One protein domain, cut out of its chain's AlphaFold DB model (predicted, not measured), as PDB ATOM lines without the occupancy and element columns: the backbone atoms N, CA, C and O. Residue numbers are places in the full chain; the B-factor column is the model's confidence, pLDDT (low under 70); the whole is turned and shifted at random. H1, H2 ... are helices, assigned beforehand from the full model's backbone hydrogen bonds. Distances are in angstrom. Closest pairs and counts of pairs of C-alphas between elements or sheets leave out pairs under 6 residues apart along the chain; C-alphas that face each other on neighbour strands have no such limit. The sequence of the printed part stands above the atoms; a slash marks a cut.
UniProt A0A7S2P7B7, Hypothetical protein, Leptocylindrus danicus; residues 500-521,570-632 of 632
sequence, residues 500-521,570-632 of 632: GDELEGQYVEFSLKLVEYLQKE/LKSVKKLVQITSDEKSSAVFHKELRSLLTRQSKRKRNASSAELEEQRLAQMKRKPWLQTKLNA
ATOM      1  N   GLY A 500     288.185 315.166 322.953       76.31
ATOM      2  CA  GLY A 500     287.117 314.638 323.807       76.31
ATOM      3  C   GLY A 500     285.763 314.607 323.085       76.31
ATOM      4  O   GLY A 500     285.665 315.028 321.929       76.31
ATOM      5  N   ASP A 501     284.722 314.162 323.793       83.44
ATOM      6  CA  ASP A 501     283.344 313.932 323.312       83.44
ATOM      7  C   ASP A 501     282.769 315.058 322.418       83.44
ATOM      8  O   ASP A 501     281.926 314.819 321.554       83.44
ATOM      9  N   GLU A 502     283.252 316.296 322.570       85.38
ATOM     10  CA  GLU A 502     282.858 317.458 321.765       85.38
ATOM     11  C   GLU A 502     283.291 317.367 320.287       85.38
ATOM     12  O   GLU A 502     282.493 317.646 319.388       85.38
ATOM     13  N   LEU A 503     284.529 316.944 320.003       84.38
ATOM     14  CA  LEU A 503     285.005 316.784 318.620       84.38
ATOM     15  C   LEU A 503     284.365 315.565 317.955       84.38
ATOM     16  O   LEU A 503     284.080 315.596 316.756       84.38
ATOM     17  N   GLU A 504     284.089 314.514 318.728       87.88
ATOM     18  CA  GLU A 504     283.313 313.374 318.249       87.88
ATOM     19  C   GLU A 504     281.905 313.806 317.828       87.88
ATOM     20  O   GLU A 504     281.489 313.506 316.706       87.88
ATOM     21  N   GLY A 505     281.222 314.601 318.660       89.31
ATOM     22  CA  GLY A 505     279.921 315.181 318.334       89.31
ATOM     23  C   GLY A 505     279.933 315.966 317.019       89.31
ATOM     24  O   GLY A 505     279.066 315.752 316.169       89.31
ATOM     25  N   GLN A 506     280.957 316.798 316.795       90.50
ATOM     26  CA  GLN A 506     281.105 317.571 315.556       90.50
ATOM     27  C   GLN A 506     281.322 316.679 314.324       90.50
ATOM     28  O   GLN A 506     280.640 316.843 313.307       90.50
ATOM     29  N   TYR A 507     282.231 315.699 314.390       89.31
ATOM     30  CA  TYR A 507     282.465 314.791 313.263       89.31
ATOM     31  C   TYR A 507     281.246 313.908 312.965       89.31
ATOM     32  O   TYR A 507     280.958 313.643 311.793       89.31
ATOM     33  N   VAL A 508     280.510 313.478 313.995       90.62
ATOM     34  CA  VAL A 508     279.257 312.729 313.837       90.62
ATOM     35  C   VAL A 508     278.188 313.611 313.189       90.62
ATOM     36  O   VAL A 508     277.545 313.168 312.238       90.62
ATOM     37  N   GLU A 509     278.040 314.872 313.596       91.19
ATOM     38  CA  GLU A 509     277.100 315.806 312.962       91.19
ATOM     39  C   GLU A 509     277.424 316.016 311.471       91.19
ATOM     40  O   GLU A 509     276.536 315.943 310.616       91.19
ATOM     41  N   PHE A 510     278.703 316.195 311.124       90.88
ATOM     42  CA  PHE A 510     279.131 316.301 309.725       90.88
ATOM     43  C   PHE A 510     278.861 315.022 308.929       90.88
ATOM     44  O   PHE A 510     278.452 315.094 307.767       90.88
ATOM     45  N   SER A 511     279.043 313.856 309.553       86.75
ATOM     46  CA  SER A 511     278.737 312.566 308.940       86.75
ATOM     47  C   SER A 511     277.244 312.430 308.610       86.75
ATOM     48  O   SER A 511     276.892 312.009 307.506       86.75
ATOM     49  N   LEU A 512     276.362 312.880 309.512       89.38
ATOM     50  CA  LEU A 512     274.911 312.856 309.328       89.38
ATOM     51  C   LEU A 512     274.467 313.826 308.229       89.38
ATOM     52  O   LEU A 512     273.731 313.416 307.332       89.38
ATOM     53  N   LYS A 513     274.989 315.062 308.216       91.12
ATOM     54  CA  LYS A 513     274.732 316.037 307.135       91.12
ATOM     55  C   LYS A 513     275.112 315.483 305.762       91.12
ATOM     56  O   LYS A 513     274.402 315.697 304.778       91.12
ATOM     57  N   LEU A 514     276.217 314.741 305.686       83.44
ATOM     58  CA  LEU A 514     276.663 314.119 304.445       83.44
ATOM     59  C   LEU A 514     275.733 312.983 303.994       83.44
ATOM     60  O   LEU A 514     275.413 312.899 302.806       83.44
ATOM     61  N   VAL A 515     275.266 312.144 304.920       83.19
ATOM     62  CA  VAL A 515     274.291 311.079 304.630       83.19
ATOM     63  C   VAL A 515     272.962 311.667 304.152       83.19
ATOM     64  O   VAL A 515     272.445 311.230 303.125       83.19
ATOM     65  N   GLU A 516     272.447 312.701 304.819       88.06
ATOM     66  CA  GLU A 516     271.219 313.391 304.402       88.06
ATOM     67  C   GLU A 516     271.347 314.014 303.008       88.06
ATOM     68  O   GLU A 516     270.423 313.936 302.194       88.06
ATOM     69  N   TYR A 517     272.498 314.621 302.704       87.50
ATOM     70  CA  TYR A 517     272.765 315.168 301.377       87.50
ATOM     71  C   TYR A 517     272.767 314.072 300.301       87.50
ATOM     72  O   TYR A 517     272.144 314.239 299.252       87.50
ATOM     73  N   LEU A 518     273.426 312.935 300.561       78.88
ATOM     74  CA  LEU A 518     273.449 311.794 299.640       78.88
ATOM     75  C   LEU A 518     272.057 311.197 299.427       78.88
ATOM     76  O   LEU A 518     271.707 310.855 298.297       78.88
ATOM     77  N   GLN A 519     271.251 311.111 300.484       82.88
ATOM     78  CA  GLN A 519     269.873 310.644 300.393       82.88
ATOM     79  C   GLN A 519     269.022 311.582 299.524       82.88
ATOM     80  O   GLN A 519     268.357 311.113 298.600       82.88
ATOM     81  N   LYS A 520     269.114 312.903 299.731       85.88
ATOM     82  CA  LYS A 520     268.417 313.902 298.900       85.88
ATOM     83  C   LYS A 520     268.833 313.830 297.429       85.88
ATOM     84  O   LYS A 520     267.992 313.988 296.549       85.88
ATOM     85  N   GLU A 521     270.114 313.604 297.135       78.00
ATOM     86  CA  GLU A 521     270.589 313.429 295.755       78.00
ATOM     87  C   GLU A 521     270.068 312.129 295.122       78.00
ATOM     88  O   GLU A 521     269.668 312.135 293.957       78.00
ATOM     89  N   LEU A 570     290.072 318.391 293.954       51.31
ATOM     90  CA  LEU A 570     289.757 319.710 294.495       51.31
ATOM     91  C   LEU A 570     288.260 319.988 294.399       51.31
ATOM     92  O   LEU A 570     287.714 320.658 295.267       51.31
ATOM     93  N   LYS A 571     287.584 319.444 293.382       66.62
ATOM     94  CA  LYS A 571     286.126 319.492 293.272       66.62
ATOM     95  C   LYS A 571     285.439 318.614 294.321       66.62
ATOM     96  O   LYS A 571     284.429 319.056 294.860       66.62
ATOM     97  N   SER A 572     285.979 317.440 294.664       77.38
ATOM     98  CA  SER A 572     285.432 316.606 295.746       77.38
ATOM     99  C   SER A 572     285.609 317.263 297.112       77.38
ATOM    100  O   SER A 572     284.638 317.329 297.856       77.38
ATOM    101  N   VAL A 573     286.782 317.835 297.418       80.44
ATOM    102  CA  VAL A 573     286.984 318.587 298.673       80.44
ATOM    103  C   VAL A 573     286.060 319.800 298.734       80.44
ATOM    104  O   VAL A 573     285.341 319.945 299.709       80.44
ATOM    105  N   LYS A 574     285.990 320.628 297.681       86.19
ATOM    106  CA  LYS A 574     285.092 321.798 297.661       86.19
ATOM    107  C   LYS A 574     283.625 321.422 297.870       86.19
ATOM    108  O   LYS A 574     282.922 322.128 298.583       86.19
ATOM    109  N   LYS A 575     283.168 320.313 297.279       85.75
ATOM    110  CA  LYS A 575     281.799 319.823 297.473       85.75
ATOM    111  C   LYS A 575     281.576 319.324 298.906       85.75
ATOM    112  O   LYS A 575     280.524 319.597 299.463       85.75
ATOM    113  N   LEU A 576     282.563 318.661 299.516       87.56
ATOM    114  CA  LEU A 576     282.505 318.275 300.932       87.56
ATOM    115  C   LEU A 576     282.442 319.501 301.850       87.56
ATOM    116  O   LEU A 576     281.570 319.547 302.708       87.56
ATOM    117  N   VAL A 577     283.273 320.519 301.602       91.38
ATOM    118  CA  VAL A 577     283.254 321.791 302.349       91.38
ATOM    119  C   VAL A 577     281.909 322.495 302.212       91.38
ATOM    120  O   VAL A 577     281.391 323.018 303.187       91.38
ATOM    121  N   GLN A 578     281.303 322.467 301.024       92.06
ATOM    122  CA  GLN A 578     279.973 323.038 300.811       92.06
ATOM    123  C   GLN A 578     278.874 322.310 301.604       92.06
ATOM    124  O   GLN A 578     277.883 322.933 301.971       92.06
ATOM    125  N   ILE A 579     279.021 321.001 301.839       89.38
ATOM    126  CA  ILE A 579     278.030 320.182 302.557       89.38
ATOM    127  C   ILE A 579     278.203 320.307 304.075       89.38
ATOM    128  O   ILE A 579     277.215 320.400 304.799       89.38
ATOM    129  N   THR A 580     279.442 320.274 304.562       89.25
ATOM    130  CA  THR A 580     279.743 320.266 306.004       89.25
ATOM    131  C   THR A 580     279.901 321.669 306.586       89.25
ATOM    132  O   THR A 580     279.763 321.835 307.794       89.25
ATOM    133  N   SER A 581     280.174 322.671 305.744       92.31
ATOM    134  CA  SER A 581     280.549 324.041 306.119       92.31
ATOM    135  C   SER A 581     281.856 324.158 306.917       92.31
ATOM    136  O   SER A 581     282.159 325.241 307.412       92.31
ATOM    137  N   ASP A 582     282.660 323.090 307.007       91.94
ATOM    138  CA  ASP A 582     283.978 323.102 307.652       91.94
ATOM    139  C   ASP A 582     285.071 322.558 306.716       91.94
ATOM    140  O   ASP A 582     285.021 321.424 306.220       91.94
ATOM    141  N   GLU A 583     286.091 323.384 306.474       92.31
ATOM    142  CA  GLU A 583     287.225 323.060 305.609       92.31
ATOM    143  C   GLU A 583     288.140 321.997 306.220       92.31
ATOM    144  O   GLU A 583     288.585 321.085 305.511       92.31
ATOM    145  N   LYS A 584     288.383 322.069 307.534       90.50
ATOM    146  CA  LYS A 584     289.312 321.159 308.215       90.50
ATOM    147  C   LYS A 584     288.744 319.746 308.248       90.50
ATOM    148  O   LYS A 584     289.390 318.827 307.740       90.50
ATOM    149  N   SER A 585     287.513 319.578 308.732       86.75
ATOM    150  CA  SER A 585     286.864 318.263 308.792       86.75
ATOM    151  C   SER A 585     286.686 317.638 307.408       86.75
ATOM    152  O   SER A 585     286.959 316.453 307.213       86.75
ATOM    153  N   SER A 586     286.332 318.440 306.397       87.62
ATOM    154  CA  SER A 586     286.204 317.965 305.012       87.62
ATOM    155  C   SER A 586     287.515 317.442 304.429       87.62
ATOM    156  O   SER A 586     287.517 316.435 303.715       87.62
ATOM    157  N   ALA A 587     288.641 318.099 304.721       87.56
ATOM    158  CA  ALA A 587     289.955 317.647 304.274       87.56
ATOM    159  C   ALA A 587     290.340 316.303 304.914       87.56
ATOM    160  O   ALA A 587     290.893 315.434 304.229       87.56
ATOM    161  N   VAL A 588     290.003 316.111 306.194       87.75
ATOM    162  CA  VAL A 588     290.252 314.867 306.935       87.75
ATOM    163  C   VAL A 588     289.391 313.717 306.393       87.75
ATOM    164  O   VAL A 588     289.943 312.682 306.015       87.75
ATOM    165  N   PHE A 589     288.075 313.907 306.226       85.12
ATOM    166  CA  PHE A 589     287.198 312.895 305.613       85.12
ATOM    167  C   PHE A 589     287.648 312.517 304.200       85.12
ATOM    168  O   PHE A 589     287.658 311.346 303.820       85.12
ATOM    169  N   HIS A 590     288.077 313.501 303.412       85.94
ATOM    170  CA  HIS A 590     288.582 313.251 302.071       85.94
ATOM    171  C   HIS A 590     289.897 312.451 302.068       85.94
ATOM    172  O   HIS A 590     290.104 311.599 301.197       85.94
ATOM    173  N   LYS A 591     290.789 312.698 303.037       89.12
ATOM    174  CA  LYS A 591     292.016 311.912 303.225       89.12
ATOM    175  C   LYS A 591     291.682 310.452 303.541       89.12
ATOM    176  O   LYS A 591     292.282 309.570 302.924       89.12
ATOM    177  N   GLU A 592     290.700 310.195 304.405       88.75
ATOM    178  CA  GLU A 592     290.322 308.822 304.765       88.75
ATOM    179  C   GLU A 592     289.529 308.108 303.659       88.75
ATOM    180  O   GLU A 592     289.774 306.935 303.383       88.75
ATOM    181  N   LEU A 593     288.692 308.814 302.890       84.12
ATOM    182  CA  LEU A 593     288.072 308.252 301.678       84.12
ATOM    183  C   LEU A 593     289.124 307.776 300.663       84.12
ATOM    184  O   LEU A 593     288.993 306.708 300.059       84.12
ATOM    185  N   ARG A 594     290.206 308.542 300.481       83.44
ATOM    186  CA  ARG A 594     291.317 308.123 299.615       83.44
ATOM    187  C   ARG A 594     292.100 306.951 300.181       83.44
ATOM    188  O   ARG A 594     292.507 306.077 299.410       83.44
ATOM    189  N   SER A 595     292.353 306.948 301.490       85.12
ATOM    190  CA  SER A 595     293.058 305.846 302.145       85.12
ATOM    191  C   SER A 595     292.262 304.549 301.958       85.12
ATOM    192  O   SER A 595     292.830 303.532 301.557       85.12
ATOM    193  N   LEU A 596     290.932 304.619 302.072       83.56
ATOM    194  CA  LEU A 596     290.025 303.507 301.825       83.56
ATOM    195  C   LEU A 596     290.051 303.023 300.372       83.56
ATOM    196  O   LEU A 596     290.224 301.827 300.139       83.56
ATOM    197  N   LEU A 597     289.947 303.919 299.386       79.06
ATOM    198  CA  LEU A 597     290.036 303.542 297.965       79.06
ATOM    199  C   LEU A 597     291.383 302.889 297.623       79.06
ATOM    200  O   LEU A 597     291.444 301.939 296.836       79.06
ATOM    201  N   THR A 598     292.463 303.363 298.245       83.19
ATOM    202  CA  THR A 598     293.805 302.787 298.087       83.19
ATOM    203  C   THR A 598     293.877 301.395 298.718       83.19
ATOM    204  O   THR A 598     294.362 300.462 298.075       83.19
ATOM    205  N   ARG A 599     293.330 301.215 299.933       86.06
ATOM    206  CA  ARG A 599     293.213 299.908 300.604       86.06
ATOM    207  C   ARG A 599     292.382 298.926 299.773       86.06
ATOM    208  O   ARG A 599     292.815 297.794 299.583       86.06
ATOM    209  N   GLN A 600     291.253 299.351 299.204       81.06
ATOM    210  CA  GLN A 600     290.427 298.502 298.337       81.06
ATOM    211  C   GLN A 600     291.122 298.135 297.027       81.06
ATOM    212  O   GLN A 600     291.095 296.974 296.625       81.06
ATOM    213  N   SER A 601     291.797 299.087 296.382       78.00
ATOM    214  CA  SER A 601     292.573 298.811 295.166       78.00
ATOM    215  C   SER A 601     293.706 297.820 295.442       78.00
ATOM    216  O   SER A 601     293.930 296.904 294.651       78.00
ATOM    217  N   LYS A 602     294.384 297.953 296.593       86.62
ATOM    218  CA  LYS A 602     295.395 296.996 297.060       86.62
ATOM    219  C   LYS A 602     294.780 295.623 297.343       86.62
ATOM    220  O   LYS A 602     295.311 294.632 296.859       86.62
ATOM    221  N   ARG A 603     293.634 295.551 298.033       82.81
ATOM    222  CA  ARG A 603     292.899 294.292 298.264       82.81
ATOM    223  C   ARG A 603     292.499 293.616 296.954       82.81
ATOM    224  O   ARG A 603     292.714 292.422 296.822       82.81
ATOM    225  N   LYS A 604     292.004 294.363 295.961       81.00
ATOM    226  CA  LYS A 604     291.655 293.818 294.638       81.00
ATOM    227  C   LYS A 604     292.877 293.248 293.907       81.00
ATOM    228  O   LYS A 604     292.777 292.187 293.300       81.00
ATOM    229  N   ARG A 605     294.030 293.924 293.985       82.12
ATOM    230  CA  ARG A 605     295.299 293.404 293.439       82.12
ATOM    231  C   ARG A 605     295.756 292.145 294.172       82.12
ATOM    232  O   ARG A 605     296.114 291.180 293.515       82.12
ATOM    233  N   ASN A 606     295.687 292.133 295.503       87.38
ATOM    234  CA  ASN A 606     296.056 290.969 296.307       87.38
ATOM    235  C   ASN A 606     295.120 289.778 296.063       87.38
ATOM    236  O   ASN A 606     295.601 288.661 295.970       87.38
ATOM    237  N   ALA A 607     293.811 290.005 295.926       81.88
ATOM    238  CA  ALA A 607     292.839 288.960 295.608       81.88
ATOM    239  C   ALA A 607     293.095 288.358 294.219       81.88
ATOM    240  O   ALA A 607     293.146 287.144 294.094       81.88
ATOM    241  N   SER A 608     293.354 289.200 293.211       80.88
ATOM    242  CA  SER A 608     293.768 288.744 291.876       80.88
ATOM    243  C   SER A 608     295.085 287.952 291.923       80.88
ATOM    244  O   SER A 608     295.201 286.899 291.307       80.88
ATOM    245  N   SER A 609     296.061 288.404 292.719       86.56
ATOM    246  CA  SER A 609     297.322 287.679 292.924       86.56
ATOM    247  C   SER A 609     297.116 286.326 293.613       86.56
ATOM    248  O   SER A 609     297.718 285.343 293.202       86.56
ATOM    249  N   ALA A 610     296.259 286.263 294.634       88.44
ATOM    250  CA  ALA A 610     295.950 285.030 295.354       88.44
ATOM    251  C   ALA A 610     295.172 284.035 294.479       88.44
ATOM    252  O   ALA A 610     295.464 282.847 294.511       88.44
ATOM    253  N   GLU A 611     294.238 284.515 293.654       89.81
ATOM    254  CA  GLU A 611     293.523 283.694 292.672       89.81
ATOM    255  C   GLU A 611     294.493 283.103 291.634       89.81
ATOM    256  O   GLU A 611     294.418 281.917 291.317       89.81
ATOM    257  N   LEU A 612     295.467 283.889 291.161       83.31
ATOM    258  CA  LEU A 612     296.538 283.399 290.286       83.31
ATOM    259  C   LEU A 612     297.432 282.357 290.982       83.31
ATOM    260  O   LEU A 612     297.812 281.361 290.367       83.31
ATOM    261  N   GLU A 613     297.767 282.548 292.260       89.56
ATOM    262  CA  GLU A 613     298.512 281.560 293.054       89.56
ATOM    263  C   GLU A 613     297.717 280.268 293.277       89.56
ATOM    264  O   GLU A 613     298.274 279.174 293.178       89.56
ATOM    265  N   GLU A 614     296.412 280.366 293.523       92.31
ATOM    266  CA  GLU A 614     295.519 279.217 293.665       92.31
ATOM    267  C   GLU A 614     295.408 278.440 292.348       92.31
ATOM    268  O   GLU A 614     295.544 277.214 292.334       92.31
ATOM    269  N   GLN A 615     295.275 279.146 291.220       84.69
ATOM    270  CA  GLN A 615     295.322 278.543 289.889       84.69
ATOM    271  C   GLN A 615     296.663 277.836 289.642       84.69
ATOM    272  O   GLN A 615     296.669 276.698 289.165       84.69
ATOM    273  N   ARG A 616     297.796 278.431 290.046       76.94
ATOM    274  CA  ARG A 616     299.125 277.788 289.988       76.94
ATOM    275  C   ARG A 616     299.193 276.526 290.847       76.94
ATOM    276  O   ARG A 616     299.657 275.487 290.377       76.94
ATOM    277  N   LEU A 617     298.706 276.572 292.086       83.00
ATOM    278  CA  LEU A 617     298.670 275.410 292.981       83.00
ATOM    279  C   LEU A 617     297.772 274.296 292.426       83.00
ATOM    280  O   LEU A 617     298.146 273.123 292.479       83.00
ATOM    281  N   ALA A 618     296.622 274.642 291.844       85.50
ATOM    282  CA  ALA A 618     295.735 273.694 291.180       85.50
ATOM    283  C   ALA A 618     296.400 273.058 289.947       85.50
ATOM    284  O   ALA A 618     296.304 271.841 289.752       85.50
ATOM    285  N   GLN A 619     297.133 273.840 289.146       78.12
ATOM    286  CA  GLN A 619     297.934 273.321 288.035       78.12
ATOM    287  C   GLN A 619     299.048 272.375 288.523       78.12
ATOM    288  O   GLN A 619     299.241 271.315 287.921       78.12
ATOM    289  N   MET A 620     299.734 272.697 289.628       74.88
ATOM    290  CA  MET A 620     300.755 271.824 290.227       74.88
ATOM    291  C   MET A 620     300.160 270.514 290.757       74.88
ATOM    292  O   MET A 620     300.710 269.447 290.496       74.88
ATOM    293  N   LYS A 621     298.999 270.559 291.427       81.50
ATOM    294  CA  LYS A 621     298.287 269.354 291.900       81.50
ATOM    295  C   LYS A 621     297.890 268.417 290.750       81.50
ATOM    296  O   LYS A 621     297.892 267.203 290.928       81.50
ATOM    297  N   ARG A 622     297.583 268.950 289.560       79.25
ATOM    298  CA  ARG A 622     297.239 268.149 288.366       79.25
ATOM    299  C   ARG A 622     298.440 267.453 287.716       79.25
ATOM    300  O   ARG A 622     298.240 266.559 286.898       79.25
ATOM    301  N   LYS A 623     299.675 267.847 288.039       85.25
ATOM    302  CA  LYS A 623     300.904 267.338 287.409       85.25
ATOM    303  C   LYS A 623     301.881 266.829 288.484       85.25
ATOM    304  O   LYS A 623     302.823 267.539 288.823       85.25
ATOM    305  N   PRO A 624     301.715 265.590 288.990       69.88
ATOM    306  CA  PRO A 624     302.501 265.059 290.114       69.88
ATOM    307  C   PRO A 624     304.023 265.098 289.904       69.88
ATOM    308  O   PRO A 624     304.777 265.301 290.850       69.88
ATOM    309  N   TRP A 625     304.487 264.980 288.657       75.81
ATOM    310  CA  TRP A 625     305.910 265.038 288.305       75.81
ATOM    311  C   TRP A 625     306.551 266.429 288.497       75.81
ATOM    312  O   TRP A 625     307.770 266.520 288.611       75.81
ATOM    313  N   LEU A 626     305.763 267.513 288.563       62.12
ATOM    314  CA  LEU A 626     306.265 268.850 288.921       62.12
ATOM    315  C   LEU A 626     306.583 268.956 290.418       62.12
ATOM    316  O   LEU A 626     307.505 269.675 290.789       62.12
ATOM    317  N   GLN A 627     305.880 268.207 291.273       65.69
ATOM    318  CA  GLN A 627     306.161 268.170 292.714       65.69
ATOM    319  C   GLN A 627     307.464 267.418 293.011       65.69
ATOM    320  O   GLN A 627     308.202 267.787 293.918       65.69
ATOM    321  N   THR A 628     307.796 266.404 292.207       71.25
ATOM    322  CA  THR A 628     309.026 265.613 292.362       71.25
ATOM    323  C   THR A 628     310.296 266.420 292.063       71.25
ATOM    324  O   THR A 628     311.341 266.107 292.615       71.25
ATOM    325  N   LYS A 629     310.209 267.476 291.238       62.91
ATOM    326  CA  LYS A 629     311.330 268.387 290.924       62.91
ATOM    327  C   LYS A 629     311.564 269.501 291.947       62.91
ATOM    328  O   LYS A 629     312.604 270.133 291.888       62.91
ATOM    329  N   LEU A 630     310.592 269.789 292.814       62.72
ATOM    330  CA  LEU A 630     310.741 270.785 293.887       62.72
ATOM    331  C   LEU A 630     311.311 270.172 295.174       62.72
ATOM    332  O   LEU A 630     311.838 270.899 296.009       62.72
ATOM    333  N   ASN A 631     311.192 268.849 295.326       61.94
ATOM    334  CA  ASN A 631     311.693 268.094 296.477       61.94
ATOM    335  C   ASN A 631     313.032 267.379 296.205       61.94
ATOM    336  O   ASN A 631     313.537 266.700 297.097       61.94
ATOM    337  N   ALA A 632     313.561 267.490 294.986       54.62
ATOM    338  CA  ALA A 632     314.900 267.056 294.589       54.62
ATOM    339  C   ALA A 632     315.748 268.302 294.350       54.62
ATOM    340  O   ALA A 632     316.929 268.286 294.758       54.62
TER     341      ALA A 632
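Overview. This is residues 500 to 521 and 570 to 632 of the 632 residues of the protein "Hypothetical protein" of Leptocylindrus danicus (UniProt A0A7S2P7B7). One long helix, H3, makes the length of this extended, all-helix structure; at its first end H2 folds back and H1 lies crosswise, while residues 592 to 632, with short H4, stick out free. The 85 printed residues hold four named helices, H1 to H4 in chain order, and no named strand. The radius of gyration of the C-alphas is 23.5 A, and the spans are 67 by 32 by 22 A.

Along the chain. Find C-alpha 583 at (287.225, 323.060, 305.609); from there H3 runs 56.5 A to residue 621. H2 is residues 570 to 580, 15.3 A. H1, residues 501 to 521, begins at (283.344, 313.932, 323.312) and runs 30.4 A. H4, residues 624 to 628, ends at (309.026, 265.613, 292.362).

Arrangement. With residues 583 to 590 alone, H3 touches H2, at a steep tilt of 59 degrees, opposite ways; look at the closest C-alphas, Val 577 and Glu 583, 5.3 A apart. H2 touches H1 at residues 510 to 517 alone, the closest C-alphas being Phe 510 and Thr 580, 5.5 A, only just about perpendicular at 72 degrees. H1 and H3 are close but not clearly touching, C-alphas 507 and 585 being closest at 7.2 A. H4 is close to H3 but not clearly touching, closest at C-alphas 620 and 626, 6.4 A, and apart from H1 and H2. In all four helices each O i to N i+4 pair is within hydrogen-bond range.

Size, cuts and confidence. The farthest C-alphas, Ser 581 and Ala 632, are 67.5 A apart. Across the cut, residues 522 to 569 not printed, C-alphas 521 and 570 are 20.2 A apart; the other links are tight. Confidence is under 70 at residues 570 to 571, 624, 626 to 627 and 629 to 632.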